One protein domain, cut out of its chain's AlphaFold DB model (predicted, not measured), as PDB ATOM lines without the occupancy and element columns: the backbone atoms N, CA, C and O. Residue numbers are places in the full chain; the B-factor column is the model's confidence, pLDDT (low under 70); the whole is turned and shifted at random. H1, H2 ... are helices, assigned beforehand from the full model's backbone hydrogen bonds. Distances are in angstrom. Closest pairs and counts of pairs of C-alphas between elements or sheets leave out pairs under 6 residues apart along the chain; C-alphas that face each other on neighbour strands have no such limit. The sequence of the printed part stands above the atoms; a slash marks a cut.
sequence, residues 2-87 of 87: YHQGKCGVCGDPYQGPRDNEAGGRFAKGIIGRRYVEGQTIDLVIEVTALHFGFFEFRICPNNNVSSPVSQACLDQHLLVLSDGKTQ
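Overview. This is residues 2 to 87 of the 87 residues of the protein "Chitin-binding type-4 domain-containing protein" of Crassostrea gigas (UniProt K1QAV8). This domain has little regular structure: it is almost entirely loop, wound loosely round an open middle, with the one-turn helix H1 at its first printed residues and the one-turn helix H2 late in the chain. Residues 31 to 38 and residues 46 to 52 stick out from the rest as free loop stretches. The printed part has 86 residues with two named helices, H1 then H2, and no named strand; the class is all helix, though the helices hold only 8 residues. It is only just loose, close to compact, with a radius of gyration of the C-alphas of 14.7 A, and spans 38 by 32 by 26 A.

Arrangement. H1, residues 2 to 5, and H2, residues 71 to 74, are apart, with no C-alpha of the one within 8 A of the other. Both are too short for an O i to N i+4 pair; in each, the one O i to N i+3 pair is within hydrogen-bond range.

Along the chain. H1 begins at C-alpha 2 (1.786, -25.217, -24.959) and measures 6.2 A. H2 measures 5.0 A and ends at C-alpha 74 (-4.815, -4.880, -16.284).

Size, cuts and confidence. The C-alphas of Tyr 2 and Val 36, the two farthest apart, are 39.8 A apart. The printed part has no cut; the link from H1 to H2 is long, 65 residues. Residues 84 to 87 are under pLDDT 70.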
ATOM      1  N   TYR A   2       2.622 -25.676 -23.843       74.31
ATOM      2  CA  TYR A   2       1.786 -25.217 -24.959       74.31
ATOM      3  C   TYR A   2       1.668 -23.679 -24.922       74.31
ATOM      4  O   TYR A   2       1.518 -23.111 -23.842       74.31
ATOM      5  N   HIS A   3       1.856 -23.005 -26.063       84.81
ATOM      6  CA  HIS A   3       1.871 -21.533 -26.201       84.81
ATOM      7  C   HIS A   3       2.692 -20.753 -25.158       84.81
ATOM      8  O   HIS A   3       2.351 -19.620 -24.841       84.81
ATOM      9  N   GLN A   4       3.777 -21.325 -24.616       87.38
ATOM     10  CA  GLN A   4       4.608 -20.679 -23.578       87.38
ATOM     11  C   GLN A   4       3.811 -20.254 -22.325       87.38
ATOM     12  O   GLN A   4       4.185 -19.298 -21.655       87.38
ATOM     13  N   GLY A   5       2.700 -20.939 -22.023       87.81
ATOM     14  CA  GLY A   5       1.826 -20.584 -20.899       87.81
ATOM     15  C   GLY A   5       0.940 -19.361 -21.149       87.81
ATOM     16  O   GLY A   5       0.299 -18.876 -20.223       87.81
ATOM     17  N   LYS A   6       0.889 -18.848 -22.384       91.50
ATOM     18  CA  LYS A   6       0.048 -17.701 -22.731       91.50
ATOM     19  C   LYS A   6      -1.429 -18.088 -22.794       91.50
ATOM     20  O   LYS A   6      -1.780 -19.192 -23.212       91.50
ATOM     21  N   CYS A   7      -2.284 -17.127 -22.456       94.12
ATOM     22  CA  CYS A   7      -3.741 -17.225 -22.471       94.12
ATOM     23  C   CYS A   7      -4.351 -15.905 -22.981       94.12
ATOM     24  O   CYS A   7      -3.649 -14.900 -23.099       94.12
ATOM     25  N   GLY A   8      -5.637 -15.908 -23.328       95.31
ATOM     26  CA  GLY A   8      -6.436 -14.688 -23.447       95.31
ATOM     27  C   GLY A   8      -6.708 -14.044 -22.107       95.31
ATOM     28  O   GLY A   8      -6.757 -14.722 -21.083       95.31
ATOM     29  N   VAL A   9      -6.943 -12.737 -22.129       95.75
ATOM     30  CA  VAL A   9      -7.197 -11.951 -20.910       95.75
ATOM     31  C   VAL A   9      -8.508 -12.348 -20.226       95.75
ATOM     32  O   VAL A   9      -8.663 -12.147 -19.027       95.75
ATOM     33  N   CYS A  10      -9.430 -12.962 -20.975       96.06
ATOM     34  CA  CYS A  10     -10.699 -13.495 -20.475       96.06
ATOM     35  C   CYS A  10     -10.736 -15.037 -20.431       96.06
ATOM     36  O   CYS A  10     -11.815 -15.619 -20.415       96.06
ATOM     37  N   GLY A  11      -9.576 -15.709 -20.427       95.56
ATOM     38  CA  GLY A  11      -9.479 -17.173 -20.310       95.56
ATOM     39  C   GLY A  11      -9.577 -17.950 -21.629       95.56
ATOM     40  O   GLY A  11      -9.436 -19.171 -21.631       95.56
ATOM     41  N   ASP A  12      -9.777 -17.259 -22.755       96.50
ATOM     42  CA  ASP A  12      -9.819 -17.871 -24.086       96.50
ATOM     43  C   ASP A  12      -8.445 -18.422 -24.529       96.50
ATOM     44  O   ASP A  12      -7.401 -17.897 -24.123       96.50
ATOM     45  N   PRO A  13      -8.391 -19.424 -25.430       94.94
ATOM     46  CA  PRO A  13      -7.133 -19.953 -25.958       94.94
ATOM     47  C   PRO A  13      -6.254 -18.870 -26.592       94.94
ATOM     48  O   PRO A  13      -6.736 -18.037 -27.353       94.94
ATOM     49  N   TYR A  14      -4.936 -18.920 -26.363       92.81
ATOM     50  CA  TYR A  14      -4.010 -17.922 -26.922       92.81
ATOM     51  C   TYR A  14      -4.040 -17.833 -28.461       92.81
ATOM     52  O   TYR A  14      -3.913 -16.745 -29.023       92.81
ATOM     53  N   GLN A  15      -4.221 -18.968 -29.140       91.38
ATOM     54  CA  GLN A  15      -4.427 -19.048 -30.587       91.38
ATOM     55  C   GLN A  15      -5.776 -19.713 -30.863       91.38
ATOM     56  O   GLN A  15      -5.862 -20.933 -30.985       91.38
ATOM     57  N   GLY A  16      -6.833 -18.909 -30.921       92.25
ATOM     58  CA  GLY A  16      -8.193 -19.370 -31.173       92.25
ATOM     59  C   GLY A  16      -9.208 -18.226 -31.115       92.25
ATOM     60  O   GLY A  16      -8.814 -17.065 -30.969       92.25
ATOM     61  N   PRO A  17     -10.508 -18.544 -31.244       95.31
ATOM     62  CA  PRO A  17     -11.582 -17.576 -31.049       95.31
ATOM     63  C   PRO A  17     -11.505 -16.917 -29.665       95.31
ATOM     64  O   PRO A  17     -11.246 -17.585 -28.665       95.31
ATOM     65  N   ARG A  18     -11.729 -15.601 -29.625       96.38
ATOM     66  CA  ARG A  18     -11.756 -14.772 -28.408       96.38
ATOM     67  C   ARG A  18     -13.196 -14.501 -27.995       96.38
ATOM     68  O   ARG A  18     -13.669 -13.369 -28.048       96.38
ATOM     69  N   ASP A  19     -13.935 -15.564 -27.705       97.31
ATOM     70  CA  ASP A  19     -15.385 -15.473 -27.540       97.31
ATOM     71  C   ASP A  19     -15.802 -14.701 -26.278       97.31
ATOM     72  O   ASP A  19     -16.901 -14.139 -26.255       97.31
ATOM     73  N   ASN A  20     -14.946 -14.651 -25.252       97.25
ATOM     74  CA  ASN A  20     -15.214 -13.982 -23.977       97.25
ATOM     75  C   ASN A  20     -14.651 -12.553 -23.903       97.25
ATOM     76  O   ASN A  20     -15.010 -11.800 -22.997       97.25
ATOM     77  N   GLU A  21     -13.793 -12.161 -24.842       96.38
ATOM     78  CA  GLU A  21     -13.271 -10.797 -24.943       96.38
ATOM     79  C   GLU A  21     -14.264  -9.877 -25.672       96.38
ATOM     80  O   GLU A  21     -15.143 -10.334 -26.401       96.38
ATOM     81  N   ALA A  22     -14.143  -8.559 -25.483       96.06
ATOM     82  CA  ALA A  22     -14.984  -7.569 -26.160       96.06
ATOM     83  C   ALA A  22     -14.951  -7.737 -27.693       96.06
ATOM     84  O   ALA A  22     -13.889  -7.885 -28.292       96.06
ATOM     85  N   GLY A  23     -16.130  -7.725 -28.323       93.81
ATOM     86  CA  GLY A  23     -16.318  -8.112 -29.729       93.81
ATOM     87  C   GLY A  23     -16.523  -9.618 -29.960       93.81
ATOM     88  O   GLY A  23     -16.920 -10.012 -31.056       93.81
ATOM     89  N   GLY A  24     -16.307 -10.450 -28.940       95.69
ATOM     90  CA  GLY A  24     -16.566 -11.885 -28.946       95.69
ATOM     91  C   GLY A  24     -18.039 -12.247 -28.756       95.69
ATOM     92  O   GLY A  24     -18.890 -11.427 -28.405       95.69
ATOM     93  N   ARG A  25     -18.351 -13.528 -28.972       96.25
ATOM     94  CA  ARG A  25     -19.714 -14.080 -28.923       96.25
ATOM     95  C   ARG A  25     -20.445 -13.823 -27.597       96.25
ATOM     96  O   ARG A  25     -21.669 -13.646 -27.597       96.25
ATOM     97  N   PHE A  26     -19.728 -13.851 -26.475       96.19
ATOM     98  CA  PHE A  26     -20.300 -13.754 -25.130       96.19
ATOM     99  C   PHE A  26     -20.192 -12.346 -24.524       96.19
ATOM    100  O   PHE A  26     -21.002 -11.995 -23.663       96.19
ATOM    101  N   ALA A  27     -19.286 -11.495 -25.016       95.31
ATOM    102  CA  ALA A  27     -19.082 -10.132 -24.522       95.31
ATOM    103  C   ALA A  27     -20.095  -9.125 -25.103       95.31
ATOM    104  O   ALA A  27     -19.769  -8.238 -25.887       95.31
ATOM    105  N   LYS A  28     -21.361  -9.237 -24.685       93.88
ATOM    106  CA  LYS A  28     -22.489  -8.451 -25.231       93.88
ATOM    107  C   LYS A  28     -22.601  -7.004 -24.722       93.88
ATOM    108  O   LYS A  28     -23.607  -6.351 -24.981       93.88
ATOM    109  N   GLY A  29     -21.635  -6.514 -23.945       93.00
ATOM    110  CA  GLY A  29     -21.692  -5.167 -23.357       93.00
ATOM    111  C   GLY A  29     -22.742  -4.984 -22.252       93.00
ATOM    112  O   GLY A  29     -23.123  -3.859 -21.937       93.00
ATOM    113  N   ILE A  30     -23.235  -6.078 -21.665       94.81
ATOM    114  CA  ILE A  30     -24.223  -6.042 -20.582       94.81
ATOM    115  C   ILE A  30     -23.497  -5.825 -19.251       94.81
ATOM    116  O   ILE A  30     -22.639  -6.617 -18.863       94.81
ATOM    117  N   ILE A  31     -23.870  -4.770 -18.526       94.62
ATOM    118  CA  ILE A  31     -23.299  -4.455 -17.212       94.62
ATOM    119  C   ILE A  31     -23.928  -5.354 -16.143       94.62
ATOM    120  O   ILE A  31     -25.101  -5.195 -15.811       94.62
ATOM    121  N   GLY A  32     -23.139  -6.280 -15.588       94.00
ATOM    122  CA  GLY A  32     -23.607  -7.226 -14.569       94.00
ATOM    123  C   GLY A  32     -23.797  -6.614 -13.178       94.00
ATOM    124  O   GLY A  32     -24.703  -7.016 -12.452       94.00
ATOM    125  N   ARG A  33     -22.962  -5.639 -12.795       95.62
ATOM    126  CA  ARG A  33     -23.019  -4.925 -11.504       95.62
ATOM    127  C   ARG A  33     -22.487  -3.500 -11.651       95.62
ATOM    128  O   ARG A  33     -21.712  -3.220 -12.560       95.62
ATOM    129  N   ARG A  34     -22.914  -2.606 -10.756       96.75
ATOM    130  CA  ARG A  34     -22.414  -1.227 -10.643       96.75
ATOM    131  C   ARG A  34     -21.842  -1.019  -9.248       96.75
ATOM    132  O   ARG A  34     -22.438  -1.484  -8.281       96.75
ATOM    133  N   TYR A  35     -20.727  -0.306  -9.182       96.19
ATOM    134  CA  TYR A  35     -20.025   0.028  -7.949       96.19
ATOM    135  C   TYR A  35     -19.699   1.518  -7.929       96.19
ATOM    136  O   TYR A  35     -19.706   2.171  -8.976       96.19
ATOM    137  N   VAL A  36     -19.415   2.040  -6.742       97.19
ATOM    138  CA  VAL A  36     -18.866   3.387  -6.558       97.19
ATOM    139  C   VAL A  36     -17.348   3.291  -6.427       97.19
ATOM    140  O   VAL A  36     -16.818   2.286  -5.954       97.19
ATOM    141  N   GLU A  37     -16.633   4.323  -6.864       94.00
ATOM    142  CA  GLU A  37     -15.187   4.408  -6.676       94.00
ATOM    143  C   GLU A  37     -14.808   4.242  -5.193       94.00
ATOM    144  O   GLU A  37     -15.461   4.791  -4.307       94.00
ATOM    145  N   GLY A  38     -13.777   3.437  -4.924       92.31
ATOM    146  CA  GLY A  38     -13.320   3.132  -3.563       92.31
ATOM    147  C   GLY A  38     -14.214   2.165  -2.775       92.31
ATOM    148  O   GLY A  38     -13.891   1.840  -1.634       92.31
ATOM    149  N   GLN A  39     -15.316   1.678  -3.353       95.25
ATOM    150  CA  GLN A  39     -16.189   0.715  -2.690       95.25
ATOM    151  C   GLN A  39     -15.467  -0.620  -2.445       95.25
ATOM    152  O   GLN A  39     -14.962  -1.247  -3.375       95.25
ATOM    153  N   THR A  40     -15.499  -1.103  -1.201       95.19
ATOM    154  CA  THR A  40     -15.160  -2.496  -0.879       95.19
ATOM    155  C   THR A  40     -16.253  -3.429  -1.396       95.19
ATOM    156  O   THR A  40     -17.438  -3.195  -1.153       95.19
ATOM    157  N   ILE A  41     -15.855  -4.481  -2.113       95.06
ATOM    158  CA  ILE A  41     -16.771  -5.439  -2.737       95.06
ATOM    159  C   ILE A  41     -16.451  -6.867  -2.301       95.06
ATOM    160  O   ILE A  41     -15.286  -7.225  -2.141       95.06
ATOM    161  N   ASP A  42     -17.492  -7.689  -2.194       94.81
ATOM    162  CA  ASP A  42     -17.351  -9.127  -1.979       94.81
ATOM    163  C   ASP A  42     -17.251  -9.852  -3.327       94.81
ATOM    164  O   ASP A  42     -18.150  -9.760  -4.173       94.81
ATOM    165  N   LEU A  43     -16.160 -10.594  -3.522       93.56
ATOM    166  CA  LEU A  43     -15.948 -11.474  -4.670       93.56
ATOM    167  C   LEU A  43     -16.131 -12.928  -4.232       93.56
ATOM    168  O   LEU A  43     -15.537 -13.368  -3.251       93.56
ATOM    169  N   VAL A  44     -16.940 -13.680  -4.977       95.19
ATOM    170  CA  VAL A  44     -17.206 -15.100  -4.715       95.19
ATOM    171  C   VAL A  44     -16.637 -15.923  -5.864       95.19
ATOM    172  O   VAL A  44     -16.981 -15.684  -7.021       95.19
ATOM    173  N   ILE A  45     -15.777 -16.888  -5.540       95.00
ATOM    174  CA  ILE A  45     -15.208 -17.851  -6.488       95.00
ATOM    175  C   ILE A  45     -15.785 -19.229  -6.171       95.00
ATOM    176  O   ILE A  45     -15.686 -19.702  -5.040       95.00
ATOM    177  N   GLU A  46     -16.361 -19.887  -7.174       96.94
ATOM    178  CA  GLU A  46     -16.750 -21.292  -7.076       96.94
ATOM    179  C   GLU A  46     -15.554 -22.182  -7.443       96.94
ATOM    180  O   GLU A  46     -15.075 -22.169  -8.577       96.94
ATOM    181  N   VAL A  47     -15.055 -22.953  -6.474       96.56
ATOM    182  CA  VAL A  47     -13.934 -23.882  -6.671       96.56
ATOM    183  C   VAL A  47     -14.483 -25.299  -6.797       96.56
ATOM    184  O   VAL A  47     -14.923 -25.892  -5.816       96.56
ATOM    185  N   THR A  48     -14.434 -25.858  -8.005       97.19
ATOM    186  CA  THR A  48     -14.909 -27.224  -8.289       97.19
ATOM    187  C   THR A  48     -13.821 -28.287  -8.115       97.19
ATOM    188  O   THR A  48     -14.130 -29.453  -7.875       97.19
ATOM    189  N   ALA A  49     -12.548 -27.890  -8.197       97.00
ATOM    190  CA  ALA A  49     -11.385 -28.735  -7.943       97.00
ATOM    191  C   ALA A  49     -10.279 -27.929  -7.244       97.00
ATOM    192  O   ALA A  49      -9.957 -26.810  -7.643       97.00
ATOM    193  N   LEU A  50      -9.692 -28.500  -6.188       94.50
ATOM    194  CA  LEU A  50      -8.677 -27.824  -5.382       94.50
ATOM    195  C   LEU A  50      -7.277 -28.045  -5.973       94.50
ATOM    196  O   LEU A  50      -6.716 -29.134  -5.861       94.50
ATOM    197  N   HIS A  51      -6.705 -26.998  -6.569       94.38
ATOM    198  CA  HIS A  51      -5.358 -27.020  -7.161       94.38
ATOM    199  C   HIS A  51      -4.311 -26.218  -6.370       94.38
ATOM    200  O   HIS A  51      -3.174 -26.098  -6.824       94.38
ATOM    201  N   PHE A  52      -4.670 -25.721  -5.178       93.19
ATOM    202  CA  PHE A  52      -3.852 -24.808  -4.364       93.19
ATOM    203  C   PHE A  52      -3.507 -23.496  -5.105       93.19
ATOM    204  O   PHE A  52      -4.051 -23.216  -6.173       93.19
ATOM    205  N   GLY A  53      -2.642 -22.664  -4.520       92.88
ATOM    206  CA  GLY A  53      -2.247 -21.365  -5.076       92.88
ATOM    207  C   GLY A  53      -3.067 -20.195  -4.533       92.88
ATOM    208  O   GLY A  53      -3.611 -20.269  -3.433       92.88
ATOM    209  N   PHE A  54      -3.115 -19.108  -5.301       93.06
ATOM    210  CA  PHE A  54      -3.769 -17.855  -4.933       93.06
ATOM    211  C   PHE A  54      -4.524 -17.260  -6.128       93.06
ATOM    212  O   PHE A  54      -4.321 -17.661  -7.275       93.06
ATOM    213  N   PHE A  55      -5.398 -16.297  -5.845       93.94
ATOM    214  CA  PHE A  55      -6.148 -15.548  -6.849       93.94
ATOM    215  C   PHE A  55      -5.764 -14.075  -6.779       93.94
ATOM    216  O   PHE A  55      -5.608 -13.521  -5.691       93.94
ATOM    217  N   GLU A  56      -5.684 -13.441  -7.941       95.12
ATOM    218  CA  GLU A  56      -5.501 -12.002  -8.080       95.12
ATOM    219  C   GLU A  56      -6.610 -11.433  -8.955       95.12
ATOM    220  O   GLU A  56      -7.072 -12.078  -9.900       95.12
ATOM    221  N   PHE A  57      -6.995 -10.193  -8.676       95.69
ATOM    222  CA  PHE A  57      -8.018  -9.490  -9.433       95.69
ATOM    223  C   PHE A  57      -7.453  -8.179  -9.953       95.69
ATOM    224  O   PHE A  57      -6.785  -7.444  -9.232       95.69
ATOM    225  N   ARG A  58      -7.724  -7.882 -11.220       96.50
ATOM    226  CA  ARG A  58      -7.292  -6.660 -11.900       96.50
ATOM    227  C   ARG A  58      -8.489  -6.038 -12.600       96.50
ATOM    228  O   ARG A  58      -9.379  -6.760 -13.047       96.50
ATOM    229  N   ILE A  59      -8.505  -4.717 -12.726       95.50
ATOM    230  CA  ILE A  59      -9.554  -3.995 -13.454       95.50
ATOM    231  C   ILE A  59      -8.929  -3.001 -14.424       95.50
ATOM    232  O   ILE A  59      -8.009  -2.294 -14.070       95.50
ATOM    233  N   CYS A  60      -9.422  -2.911 -15.652       96.06
ATOM    234  CA  CYS A  60      -8.972  -1.893 -16.598       96.06
ATOM    235  C   CYS A  60     -10.171  -1.040 -17.019       96.06
ATOM    236  O   CYS A  60     -11.242  -1.604 -17.271       96.06
ATOM    237  N   PRO A  61     -10.019   0.287 -17.154       94.56
ATOM    238  CA  PRO A  61     -11.022   1.114 -17.806       94.56
ATOM    239  C   PRO A  61     -11.247   0.644 -19.253       94.56
ATOM    240  O   PRO A  61     -10.388   0.822 -20.114       94.56
ATOM    241  N   ASN A  62     -12.410   0.054 -19.536       92.94
ATOM    242  CA  ASN A  62     -12.812  -0.307 -20.894       92.94
ATOM    243  C   ASN A  62     -14.213   0.228 -21.204       92.94
ATOM    244  O   ASN A  62     -15.220  -0.359 -20.817       92.94
ATOM    245  N   ASN A  63     -14.259   1.339 -21.936       89.62
ATOM    246  CA  ASN A  63     -15.502   1.999 -22.339       89.62
ATOM    247  C   ASN A  63     -15.937   1.621 -23.766       89.62
ATOM    248  O   ASN A  63     -16.788   2.295 -24.344       89.62
ATOM    249  N   ASN A  64     -15.353   0.571 -24.359       92.25
ATOM    250  CA  ASN A  64     -15.673   0.129 -25.713       92.25
ATOM    251  C   ASN A  64     -15.927  -1.384 -25.759       92.25
ATOM    252  O   ASN A  64     -15.013  -2.199 -25.686       92.25
ATOM    253  N   VAL A  65     -17.190  -1.752 -25.965       90.44
ATOM    254  CA  VAL A  65     -17.656  -3.149 -26.000       90.44
ATOM    255  C   VAL A  65     -17.154  -3.950 -27.207       90.44
ATOM    256  O   VAL A  65     -17.327  -5.165 -27.245       90.44
ATOM    257  N   SER A  66     -16.528  -3.292 -28.185       93.31
ATOM    258  CA  SER A  66     -15.913  -3.920 -29.358       93.31
ATOM    259  C   SER A  66     -14.385  -3.930 -29.307       93.31
ATOM    260  O   SER A  66     -13.762  -4.444 -30.230       93.31
ATOM    261  N   SER A  67     -13.774  -3.359 -28.264       94.38
ATOM    262  CA  SER A  67     -12.321  -3.334 -28.100       94.38
ATOM    263  C   SER A  67     -11.907  -4.215 -26.922       94.38
ATOM    264  O   SER A  67     -12.261  -3.898 -25.781       94.38
ATOM    265  N   PRO A  68     -11.144  -5.300 -27.157       94.94
ATOM    266  CA  PRO A  68     -10.575  -6.110 -26.089       94.94
ATOM    267  C   PRO A  68      -9.727  -5.278 -25.128       94.94
ATOM    268  O   PRO A  68      -9.045  -4.328 -25.522       94.94
ATOM    269  N   VAL A  69      -9.753  -5.669 -23.858       96.88
ATOM    270  CA  VAL A  69      -8.813  -5.165 -22.856       96.88
ATOM    271  C   VAL A  69      -7.425  -5.762 -23.106       96.88
ATOM    272  O   VAL A  69      -7.304  -6.884 -23.591       96.88
ATOM    273  N   SER A  70      -6.363  -5.032 -22.772       95.81
ATOM    274  CA  SER A  70      -4.996  -5.555 -22.836       95.81
ATOM    275  C   SER A  70      -4.503  -6.003 -21.461       95.81
ATOM    276  O   SER A  70      -4.827  -5.391 -20.441       95.81
ATOM    277  N   GLN A  71      -3.644  -7.029 -21.439       96.25
ATOM    278  CA  GLN A  71      -2.950  -7.439 -20.214       96.25
ATOM    279  C   GLN A  71      -2.141  -6.274 -19.622       96.25
ATOM    280  O   GLN A  71      -2.196  -6.033 -18.425       96.25
ATOM    281  N   ALA A  72      -1.493  -5.475 -20.478       97.31
ATOM    282  CA  ALA A  72      -0.715  -4.312 -20.057       97.31
ATOM    283  C   ALA A  72      -1.540  -3.254 -19.301       97.31
ATOM    284  O   ALA A  72      -0.992  -2.581 -18.437       97.31
ATOM    285  N   CYS A  73      -2.832  -3.094 -19.612       97.56
ATOM    286  CA  CYS A  73      -3.709  -2.224 -18.830       97.56
ATOM    287  C   CYS A  73      -4.081  -2.867 -17.490       97.56
ATOM    288  O   CYS A  73      -4.006  -2.225 -16.451       97.56
ATOM    289  N   LEU A  74      -4.457  -4.150 -17.503       97.69
ATOM    290  CA  LEU A  74      -4.815  -4.880 -16.284       97.69
ATOM    291  C   LEU A  74      -3.664  -4.888 -15.270       97.69
ATOM    292  O   LEU A  74      -3.895  -4.689 -14.080       97.69
ATOM    293  N   ASP A  75      -2.429  -5.065 -15.735       96.94
ATOM    294  CA  ASP A  75      -1.232  -5.105 -14.891       96.94
ATOM    295  C   ASP A  75      -0.969  -3.787 -14.142       96.94
ATOM    296  O   ASP A  75      -0.275  -3.792 -13.128       96.94
ATOM    297  N   GLN A  76      -1.557  -2.671 -14.586       97.25
ATOM    298  CA  GLN A  76      -1.453  -1.368 -13.915       97.25
ATOM    299  C   GLN A  76      -2.428  -1.212 -12.738       97.25
ATOM    300  O   GLN A  76      -2.330  -0.248 -11.980       97.25
ATOM    301  N   HIS A  77      -3.376  -2.135 -12.580       95.62
ATOM    302  CA  HIS A  77      -4.543  -1.954 -11.722       95.62
ATOM    303  C   HIS A  77      -4.874  -3.231 -10.935       95.62
ATOM    304  O   HIS A  77      -5.989  -3.761 -11.001       95.62
ATOM    305  N   LEU A  78      -3.888  -3.738 -10.193       95.12
ATOM    306  CA  LEU A  78      -4.083  -4.824  -9.234       95.12
ATOM    307  C   LEU A  78      -4.974  -4.355  -8.075       95.12
ATOM    308  O   LEU A  78      -4.682  -3.352  -7.422       95.12
ATOM    309  N   LEU A  79      -6.054  -5.089  -7.815       94.12
ATOM    310  CA  LEU A  79      -6.910  -4.868  -6.656       94.12
ATOM    311  C   LEU A  79      -6.284  -5.502  -5.414       94.12
ATOM    312  O   LEU A  79      -5.762  -6.615  -5.463       94.12
ATOM    313  N   VAL A  80      -6.379  -4.793  -4.293       92.69
ATOM    314  CA  VAL A  80      -5.884  -5.240  -2.987       92.69
ATOM    315  C   VAL A  80      -7.036  -5.720  -2.114       92.69
ATOM    316  O   VAL A  80      -8.166  -5.239  -2.245       92.69
ATOM    317  N   LEU A  81      -6.760  -6.659  -1.205       92.00
ATOM    318  CA  LEU A  81      -7.748  -7.061  -0.209       92.00
ATOM    319  C   LEU A  81      -8.029  -5.894   0.740       92.00
ATOM    320  O   LEU A  81      -7.149  -5.089   1.052       92.00
ATOM    321  N   SER A  82      -9.267  -5.811   1.226       89.06
ATOM    322  CA  SER A  82      -9.712  -4.726   2.107       89.06
ATOM    323  C   SER A  82      -8.980  -4.682   3.448       89.06
ATOM    324  O   SER A  82      -8.966  -3.642   4.098       89.06
ATOM    325  N   ASP A  83      -8.370  -5.791   3.874       84.06
ATOM    326  CA  ASP A  83      -7.540  -5.857   5.080       84.06
ATOM    327  C   ASP A  83      -6.079  -5.433   4.834       84.06
ATOM    328  O   ASP A  83      -5.233  -5.573   5.717       84.06
ATOM    329  N   GLY A  84      -5.778  -4.896   3.645       69.31
ATOM    330  CA  GLY A  84      -4.464  -4.379   3.274       69.31
ATOM    331  C   GLY A  84      -3.427  -5.461   2.986       69.31
ATOM    332  O   GLY A  84      -2.263  -5.134   2.752       69.31
ATOM    333  N   LYS A  85      -3.814  -6.741   2.988       68.88
ATOM    334  CA  LYS A  85      -2.917  -7.834   2.617       68.88
ATOM    335  C   LYS A  85      -2.959  -8.047   1.109       68.88
ATOM    336  O   LYS A  85      -4.016  -8.208   0.507       68.88
ATOM    337  N   THR A  86      -1.791  -8.081   0.493       59.50
ATOM    338  CA  THR A  86      -1.594  -8.751  -0.795       59.50
ATOM    339  C   THR A  86      -1.183 -10.189  -0.501       59.50
ATOM    340  O   THR A  86      -0.387 -10.403   0.417       59.50
ATOM    341  N   GLN A  87      -1.768 -11.160  -1.209       53.00
ATOM    342  CA  GLN A  87      -1.282 -12.543  -1.157       53.00
ATOM    343  C   GLN A  87       0.104 -12.650  -1.790       53.00
ATOM    344  O   GLN A  87       0.345 -11.915  -2.773       53.00
TER     345      GLN A  87